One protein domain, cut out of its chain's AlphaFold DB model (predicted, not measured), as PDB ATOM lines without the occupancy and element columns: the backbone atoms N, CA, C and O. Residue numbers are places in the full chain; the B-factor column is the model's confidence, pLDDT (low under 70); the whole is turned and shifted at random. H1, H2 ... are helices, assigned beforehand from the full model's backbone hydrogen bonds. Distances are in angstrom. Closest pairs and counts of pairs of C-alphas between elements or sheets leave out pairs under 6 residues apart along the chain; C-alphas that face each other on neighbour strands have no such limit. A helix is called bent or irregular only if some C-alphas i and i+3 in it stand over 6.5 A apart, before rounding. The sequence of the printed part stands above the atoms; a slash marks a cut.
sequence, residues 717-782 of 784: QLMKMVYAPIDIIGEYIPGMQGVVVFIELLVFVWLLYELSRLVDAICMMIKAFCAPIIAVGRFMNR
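Overview. This is residues 717 to 782 of the 784 residues of an uncharacterized protein of Candida viswanathii (UniProt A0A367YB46). Picture a lopsided helical hairpin: a short helix, H1, turns tightly into one very long helix, H2, and folds back beside its first part. The rest of H2, from residue 749 on, sticks out as a long arm and makes most of the length. The printed part has 66 residues with two named helices, H1 then H2, and no named strand; its class is all helix. It is extended, with a radius of gyration of the C-alphas of 21.6 A, and spans 71 by 19 by 11 A.

Arrangement. Start with H1, residues 717 to 732, and pass Ile 733, the one residue of the tight link, into H2, residues 734 to 780. The two form a helical hairpin and run opposite ways at a shallow tilt of 16 degrees. They touch through residues 723 to 730 of H1 and 736 to 744 of H2 alone; look at Gly 730 and Gln 737, whose C-alphas are the closest, 5.4 A apart. Residues 749 to 782, of which 749 to 780 belong to H2, stand free. Along the backbones, O i to N i+4 pairs are within hydrogen-bond range in 8 of 12 cases in H1 and 39 of 43 in H2.

Along the chain. Find C-alpha 717 at (162.039, 247.507, 207.135); from there H1 runs 22.8 A to C-alpha 732. It has a kink of 48 degrees near residue 724 and is irregular, with C-alphas 722 and 725 7.1 A apart. H2 begins at C-alpha 734, at (175.187, 240.646, 186.588), and runs 68.0 A to C-alpha 780 at (145.737, 223.706, 245.440). It is irregular too, with C-alphas 735 and 738 7.8 A apart, and has a kink of 32 degrees near residue 770.

Size, cuts and confidence. The outline is a rod, and the two C-alphas farthest apart, those of Gly 735 and Arg 782, are 70.7 A from each other. The printed part has no cut. The mean pLDDT of the printed part is 79.9; look for values under 70 at residues 717 to 721, 724, 729 to 730, 734 and 782.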
ATOM      1  N   GLN A 717     161.108 246.367 207.125       53.38
ATOM      2  CA  GLN A 717     162.039 247.507 207.135       53.38
ATOM      3  C   GLN A 717     163.430 247.143 207.687       53.38
ATOM      4  O   GLN A 717     164.436 247.630 207.178       53.38
ATOM      5  N   LEU A 718     163.493 246.232 208.666       59.50
ATOM      6  CA  LEU A 718     164.752 245.724 209.219       59.50
ATOM      7  C   LEU A 718     165.547 244.899 208.188       59.50
ATOM      8  O   LEU A 718     166.759 245.060 208.068       59.50
ATOM      9  N   MET A 719     164.861 244.059 207.402       60.41
ATOM     10  CA  MET A 719     165.489 243.233 206.365       60.41
ATOM     11  C   MET A 719     166.036 244.095 205.225       60.41
ATOM     12  O   MET A 719     167.135 243.828 204.747       60.41
ATOM     13  N   LYS A 720     165.350 245.185 204.847       62.06
ATOM     14  CA  LYS A 720     165.884 246.144 203.861       62.06
ATOM     15  C   LYS A 720     167.255 246.690 204.268       62.06
ATOM     16  O   LYS A 720     168.131 246.792 203.421       62.06
ATOM     17  N   MET A 721     167.469 246.991 205.550       62.97
ATOM     18  CA  MET A 721     168.760 247.494 206.038       62.97
ATOM     19  C   MET A 721     169.874 246.433 205.998       62.97
ATOM     20  O   MET A 721     171.030 246.776 205.759       62.97
ATOM     21  N   VAL A 722     169.536 245.156 206.210       71.94
ATOM     22  CA  VAL A 722     170.496 244.034 206.191       71.94
ATOM     23  C   VAL A 722     170.851 243.607 204.762       71.94
ATOM     24  O   VAL A 722     172.015 243.321 204.489       71.94
ATOM     25  N   TYR A 723     169.878 243.593 203.846       73.25
ATOM     26  CA  TYR A 723     170.066 243.116 202.473       73.25
ATOM     27  C   TYR A 723     170.454 244.207 201.464       73.25
ATOM     28  O   TYR A 723     171.123 243.881 200.489       73.25
ATOM     29  N   ALA A 724     170.175 245.493 201.721       68.50
ATOM     30  CA  ALA A 724     170.597 246.599 200.848       68.50
ATOM     31  C   ALA A 724     172.071 246.544 200.375       68.50
ATOM     32  O   ALA A 724     172.295 246.675 199.172       68.50
ATOM     33  N   PRO A 725     173.095 246.324 201.232       72.94
ATOM     34  CA  PRO A 725     174.479 246.247 200.754       72.94
ATOM     35  C   PRO A 725     174.762 245.013 199.881       72.94
ATOM     36  O   PRO A 725     175.714 245.037 199.107       72.94
ATOM     37  N   ILE A 726     173.966 243.947 199.999       72.25
ATOM     38  CA  ILE A 726     174.096 242.709 199.215       72.25
ATOM     39  C   ILE A 726     173.415 242.888 197.849       72.25
ATOM     40  O   ILE A 726     174.012 242.562 196.824       72.25
ATOM     41  N   ASP A 727     172.226 243.495 197.833       71.75
ATOM     42  CA  ASP A 727     171.464 243.816 196.620       71.75
ATOM     43  C   ASP A 727     172.237 244.766 195.694       71.75
ATOM     44  O   ASP A 727     172.408 244.476 194.511       71.75
ATOM     45  N   ILE A 728     172.818 245.836 196.252       75.31
ATOM     46  CA  ILE A 728     173.652 246.797 195.510       75.31
ATOM     47  C   ILE A 728     174.845 246.100 194.824       75.31
ATOM     48  O   ILE A 728     175.211 246.442 193.700       75.31
ATOM     49  N   ILE A 729     175.457 245.095 195.462       68.38
ATOM     50  CA  ILE A 729     176.566 244.329 194.866       68.38
ATOM     51  C   ILE A 729     176.073 243.432 193.716       68.38
ATOM     52  O   ILE A 729     176.807 243.237 192.745       68.38
ATOM     53  N   GLY A 730     174.837 242.928 193.789       64.44
ATOM     54  CA  GLY A 730     174.191 242.182 192.703       64.44
ATOM     55  C   GLY A 730     173.888 243.032 191.471       64.44
ATOM     56  O   GLY A 730     174.096 242.566 190.353       64.44
ATOM     57  N   GLU A 731     173.474 244.286 191.661       72.38
ATOM     58  CA  GLU A 731     173.203 245.221 190.559       72.38
ATOM     59  C   GLU A 731     174.474 245.621 189.788       72.38
ATOM     60  O   GLU A 731     174.437 245.769 188.567       72.38
ATOM     61  N   TYR A 732     175.623 245.751 190.465       73.25
ATOM     62  CA  TYR A 732     176.872 246.161 189.811       73.25
ATOM     63  C   TYR A 732     177.563 245.069 188.976       73.25
ATOM     64  O   TYR A 732     178.399 245.406 188.133       73.25
ATOM     65  N   ILE A 733     177.272 243.778 189.192       72.50
ATOM     66  CA  ILE A 733     177.921 242.668 188.468       72.50
ATOM     67  C   ILE A 733     176.888 241.572 188.126       72.50
ATOM     68  O   ILE A 733     176.737 240.616 188.892       72.50
ATOM     69  N   PRO A 734     176.232 241.615 186.946       69.19
ATOM     70  CA  PRO A 734     175.187 240.646 186.588       69.19
ATOM     71  C   PRO A 734     175.695 239.194 186.519       69.19
ATOM     72  O   PRO A 734     174.959 238.258 186.816       69.19
ATOM     73  N   GLY A 735     176.985 238.983 186.226       75.19
ATOM     74  CA  GLY A 735     177.613 237.654 186.264       75.19
ATOM     75  C   GLY A 735     177.760 237.040 187.666       75.19
ATOM     76  O   GLY A 735     178.106 235.867 187.777       75.19
ATOM     77  N   MET A 736     177.511 237.800 188.740       72.69
ATOM     78  CA  MET A 736     177.601 237.330 190.130       72.69
ATOM     79  C   MET A 736     176.240 237.094 190.796       72.69
ATOM     80  O   MET A 736     176.212 236.698 191.961       72.69
ATOM     81  N   GLN A 737     175.119 237.260 190.084       72.12
ATOM     82  CA  GLN A 737     173.769 237.151 190.652       72.12
ATOM     83  C   GLN A 737     173.543 235.843 191.439       72.12
ATOM     84  O   GLN A 737     173.014 235.878 192.547       72.12
ATOM     85  N   GLY A 738     174.028 234.697 190.942       79.50
ATOM     86  CA  GLY A 738     173.941 233.418 191.665       79.50
ATOM     87  C   GLY A 738     174.758 233.364 192.967       79.50
ATOM     88  O   GLY A 738     174.331 232.748 193.939       79.50
ATOM     89  N   VAL A 739     175.906 234.050 193.024       79.88
ATOM     90  CA  VAL A 739     176.726 234.173 194.246       79.88
ATOM     91  C   VAL A 739     176.049 235.104 195.250       79.88
ATOM     92  O   VAL A 739     176.050 234.816 196.445       79.88
ATOM     93  N   VAL A 740     175.429 236.185 194.773       80.56
ATOM     94  CA  VAL A 740     174.672 237.126 195.606       80.56
ATOM     95  C   VAL A 740     173.453 236.440 196.223       80.56
ATOM     96  O   VAL A 740     173.315 236.484 197.441       80.56
ATOM     97  N   VAL A 741     172.666 235.688 195.443       81.50
ATOM     98  CA  VAL A 741     171.551 234.865 195.959       81.50
ATOM     99  C   VAL A 741     172.035 233.803 196.959       81.50
ATOM    100  O   VAL A 741     171.368 233.540 197.958       81.50
ATOM    101  N   PHE A 742     173.214 233.203 196.753       84.75
ATOM    102  CA  PHE A 742     173.777 232.245 197.711       84.75
ATOM    103  C   PHE A 742     174.198 232.906 199.037       84.75
ATOM    104  O   PHE A 742     173.939 232.362 200.109       84.75
ATOM    105  N   ILE A 743     174.806 234.097 198.984       85.69
ATOM    106  CA  ILE A 743     175.129 234.903 200.173       85.69
ATOM    107  C   ILE A 743     173.843 235.341 200.885       85.69
ATOM    108  O   ILE A 743     173.747 235.232 202.107       85.69
ATOM    109  N   GLU A 744     172.837 235.777 200.130       82.81
ATOM    110  CA  GLU A 744     171.522 236.174 200.628       82.81
ATOM    111  C   GLU A 744     170.834 235.029 201.394       82.81
ATOM    112  O   GLU A 744     170.339 235.224 202.510       82.81
ATOM    113  N   LEU A 745     170.898 233.812 200.843       83.81
ATOM    114  CA  LEU A 745     170.373 232.591 201.452       83.81
ATOM    115  C   LEU A 745     171.177 232.148 202.687       83.81
ATOM    116  O   LEU A 745     170.581 231.707 203.668       83.81
ATOM    117  N   LEU A 746     172.505 232.316 202.706       86.94
ATOM    118  CA  LEU A 746     173.314 232.075 203.910       86.94
ATOM    119  C   LEU A 746     172.972 233.051 205.045       86.94
ATOM    120  O   LEU A 746     172.842 232.628 206.194       86.94
ATOM    121  N   VAL A 747     172.781 234.338 204.733       86.31
ATOM    122  CA  VAL A 747     172.326 235.344 205.710       86.31
ATOM    123  C   VAL A 747     170.916 235.016 206.206       86.31
ATOM    124  O   VAL A 747     170.655 235.124 207.403       86.31
ATOM    125  N   PHE A 748     170.030 234.535 205.329       83.06
ATOM    126  CA  PHE A 748     168.681 234.102 205.703       83.06
ATOM    127  C   PHE A 748     168.699 232.899 206.661       83.06
ATOM    128  O   PHE A 748     168.049 232.936 207.705       83.06
ATOM    129  N   VAL A 749     169.492 231.863 206.364       87.81
ATOM    130  CA  VAL A 749     169.661 230.691 207.243       87.81
ATOM    131  C   VAL A 749     170.273 231.086 208.592       87.81
ATOM    132  O   VAL A 749     169.833 230.590 209.629       87.81
ATOM    133  N   TRP A 750     171.241 232.008 208.609       90.06
ATOM    134  CA  TRP A 750     171.810 232.526 209.856       90.06
ATOM    135  C   TRP A 750     170.787 233.312 210.692       90.06
ATOM    136  O   TRP A 750     170.715 233.136 211.909       90.06
ATOM    137  N   LEU A 751     169.937 234.117 210.051       84.50
ATOM    138  CA  LEU A 751     168.878 234.861 210.733       84.50
ATOM    139  C   LEU A 751     167.790 233.927 211.286       84.50
ATOM    140  O   LEU A 751     167.354 234.114 212.420       84.50
ATOM    141  N   LEU A 752     167.408 232.879 210.547       86.06
ATOM    142  CA  LEU A 752     166.523 231.822 211.056       86.06
ATOM    143  C   LEU A 752     167.134 231.072 212.250       86.06
ATOM    144  O   LEU A 752     166.410 230.719 213.180       86.06
ATOM    145  N   TYR A 753     168.451 230.851 212.256       91.38
ATOM    146  CA  TYR A 753     169.152 230.219 213.374       91.38
ATOM    147  C   TYR A 753     169.110 231.081 214.650       91.38
ATOM    148  O   TYR A 753     168.752 230.573 215.714       91.38
ATOM    149  N   GLU A 754     169.399 232.384 214.563       88.06
ATOM    150  CA  GLU A 754     169.287 233.272 215.733       88.06
ATOM    151  C   GLU A 754     167.822 233.496 216.156       88.06
ATOM    152  O   GLU A 754     167.539 233.591 217.350       88.06
ATOM    153  N   LEU A 755     166.862 233.494 215.220       85.31
ATOM    154  CA  LEU A 755     165.432 233.555 215.545       85.31
ATOM    155  C   LEU A 755     164.956 232.284 216.263       85.31
ATOM    156  O   LEU A 755     164.237 232.386 217.254       85.31
ATOM    157  N   SER A 756     165.407 231.101 215.833       89.38
ATOM    158  CA  SER A 756     165.177 229.830 216.533       89.38
ATOM    159  C   SER A 756     165.706 229.885 217.971       89.38
ATOM    160  O   SER A 756     164.977 229.621 218.926       89.38
ATOM    161  N   ARG A 757     166.945 230.358 218.147       87.31
ATOM    162  CA  ARG A 757     167.573 230.529 219.462       87.31
ATOM    163  C   ARG A 757     166.833 231.533 220.357       87.31
ATOM    164  O   ARG A 757     166.753 231.333 221.570       87.31
ATOM    165  N   LEU A 758     166.287 232.599 219.774       91.12
ATOM    166  CA  LEU A 758     165.449 233.576 220.470       91.12
ATOM    167  C   LEU A 758     164.100 232.971 220.884       91.12
ATOM    168  O   LEU A 758     163.658 233.206 222.008       91.12
ATOM    169  N   VAL A 759     163.475 232.150 220.034       90.44
ATOM    170  CA  VAL A 759     162.256 231.401 220.382       90.44
ATOM    171  C   VAL A 759     162.534 230.414 221.517       90.44
ATOM    172  O   VAL A 759     161.788 230.413 222.491       90.44
ATOM    173  N   ASP A 760     163.635 229.660 221.475       89.25
ATOM    174  CA  ASP A 760     164.042 228.767 222.570       89.25
ATOM    175  C   ASP A 760     164.263 229.525 223.888       89.25
ATOM    176  O   ASP A 760     163.808 229.081 224.947       89.25
ATOM    177  N   ALA A 761     164.902 230.699 223.842       89.62
ATOM    178  CA  ALA A 761     165.091 231.558 225.011       89.62
ATOM    179  C   ALA A 761     163.754 232.087 225.570       89.62
ATOM    180  O   ALA A 761     163.540 232.062 226.783       89.62
ATOM    181  N   ILE A 762     162.819 232.492 224.704       91.56
ATOM    182  CA  ILE A 762     161.461 232.890 225.105       91.56
ATOM    183  C   ILE A 762     160.693 231.692 225.681       91.56
ATOM    184  O   ILE A 762     160.037 231.826 226.711       91.56
ATOM    185  N   CYS A 763     160.814 230.498 225.101       86.44
ATOM    186  CA  CYS A 763     160.206 229.282 225.636       86.44
ATOM    187  C   CYS A 763     160.800 228.881 226.997       86.44
ATOM    188  O   CYS A 763     160.058 228.409 227.857       86.44
ATOM    189  N   MET A 764     162.101 229.085 227.229       89.25
ATOM    190  CA  MET A 764     162.730 228.926 228.549       89.25
ATOM    191  C   MET A 764     162.177 229.948 229.554       89.25
ATOM    192  O   MET A 764     161.807 229.568 230.663       89.25
ATOM    193  N   MET A 765     162.045 231.217 229.154       90.38
ATOM    194  CA  MET A 765     161.471 232.287 229.981       90.38
ATOM    195  C   MET A 765     160.004 232.008 230.350       90.38
ATOM    196  O   MET A 765     159.638 232.096 231.519       90.38
ATOM    197  N   ILE A 766     159.173 231.595 229.386       91.06
ATOM    198  CA  ILE A 766     157.770 231.218 229.625       91.06
ATOM    199  C   ILE A 766     157.692 229.992 230.543       91.06
ATOM    200  O   ILE A 766     156.890 229.980 231.471       91.06
ATOM    201  N   LYS A 767     158.550 228.978 230.360       85.19
ATOM    202  CA  LYS A 767     158.617 227.822 231.276       85.19
ATOM    203  C   LYS A 767     158.994 228.242 232.698       85.19
ATOM    204  O   LYS A 767     158.364 227.764 233.638       85.19
ATOM    205  N   ALA A 768     159.961 229.145 232.862       85.88
ATOM    206  CA  ALA A 768     160.338 229.691 234.166       85.88
ATOM    207  C   ALA A 768     159.189 230.488 234.813       85.88
ATOM    208  O   ALA A 768     158.956 230.355 236.011       85.88
ATOM    209  N   PHE A 769     158.426 231.246 234.021       86.56
ATOM    210  CA  PHE A 769     157.274 232.022 234.488       86.56
ATOM    211  C   PHE A 769     156.059 231.155 234.858       86.56
ATOM    212  O   PHE A 769     155.384 231.391 235.858       86.56
ATOM    213  N   CYS A 770     155.777 230.119 234.067       82.25
ATOM    214  CA  CYS A 770     154.659 229.211 234.304       82.25
ATOM    215  C   CYS A 770     154.958 228.159 235.383       82.25
ATOM    216  O   CYS A 770     154.017 227.624 235.964       82.25
ATOM    217  N   ALA A 771     156.226 227.854 235.686       82.75
ATOM    218  CA  ALA A 771     156.581 226.846 236.688       82.75
ATOM    219  C   ALA A 771     156.026 227.150 238.103       82.75
ATOM    220  O   ALA A 771     155.413 226.242 238.673       82.75
ATOM    221  N   PRO A 772     156.122 228.381 238.654       85.06
ATOM    222  CA  PRO A 772     155.443 228.757 239.897       85.06
ATOM    223  C   PRO A 772     153.921 228.589 239.829       85.06
ATOM    224  O   PRO A 772     153.326 228.023 240.741       85.06
ATOM    225  N   ILE A 773     153.288 229.010 238.729       86.12
ATOM    226  CA  ILE A 773     151.828 228.929 238.544       86.12
ATOM    227  C   ILE A 773     151.364 227.461 238.526       86.12
ATOM    228  O   ILE A 773     150.386 227.100 239.178       86.12
ATOM    229  N   ILE A 774     152.109 226.583 237.847       81.31
ATOM    230  CA  ILE A 774     151.858 225.133 237.814       81.31
ATOM    231  C   ILE A 774     152.118 224.493 239.188       81.31
ATOM    232  O   ILE A 774     151.401 223.569 239.574       81.31
ATOM    233  N   ALA A 775     153.114 224.967 239.944       82.56
ATOM    234  CA  ALA A 775     153.382 224.495 241.302       82.56
ATOM    235  C   ALA A 775     152.251 224.877 242.272       82.56
ATOM    236  O   ALA A 775     151.771 224.012 243.002       82.56
ATOM    237  N   VAL A 776     151.761 226.122 242.219       85.44
ATOM    238  CA  VAL A 776     150.593 226.583 242.992       85.44
ATOM    239  C   VAL A 776     149.338 225.802 242.595       85.44
ATOM    240  O   VAL A 776     148.652 225.283 243.470       85.44
ATOM    241  N   GLY A 777     149.080 225.605 241.298       84.00
ATOM    242  CA  GLY A 777     147.952 224.789 240.829       84.00
ATOM    243  C   GLY A 777     148.002 223.340 241.333       84.00
ATOM    244  O   GLY A 777     146.992 222.804 241.787       84.00
ATOM    245  N   ARG A 778     149.189 222.714 241.341       78.56
ATOM    246  CA  ARG A 778     149.397 221.370 241.918       78.56
ATOM    247  C   ARG A 778     149.287 221.328 243.441       78.56
ATOM    248  O   ARG A 778     148.956 220.275 243.976       78.56
ATOM    249  N   PHE A 779     149.578 222.429 244.128       82.12
ATOM    250  CA  PHE A 779     149.412 222.546 245.575       82.12
ATOM    251  C   PHE A 779     147.930 222.692 245.947       82.12
ATOM    252  O   PHE A 779     147.443 221.957 246.800       82.12
ATOM    253  N   MET A 780     147.183 223.548 245.240       77.19
ATOM    254  CA  MET A 780     145.737 223.706 245.440       77.19
ATOM    255  C   MET A 780     144.967 222.414 245.122       77.19
ATOM    256  O   MET A 780     144.150 221.984 245.929       77.19
ATOM    257  N   ASN A 781     145.308 221.716 244.031       78.12
ATOM    258  CA  ASN A 781     144.737 220.406 243.665       78.12
ATOM    259  C   ASN A 781     145.224 219.231 244.554       78.12
ATOM    260  O   ASN A 781     145.118 218.067 244.169       78.12
ATOM    261  N   ARG A 782     145.853 219.524 245.696       69.88
ATOM    262  CA  ARG A 782     146.245 218.547 246.726       69.88
ATOM    263  C   ARG A 782     145.713 218.919 248.119       69.88
ATOM    264  O   ARG A 782     145.950 218.184 249.073       69.88
TER     265      ARG A 782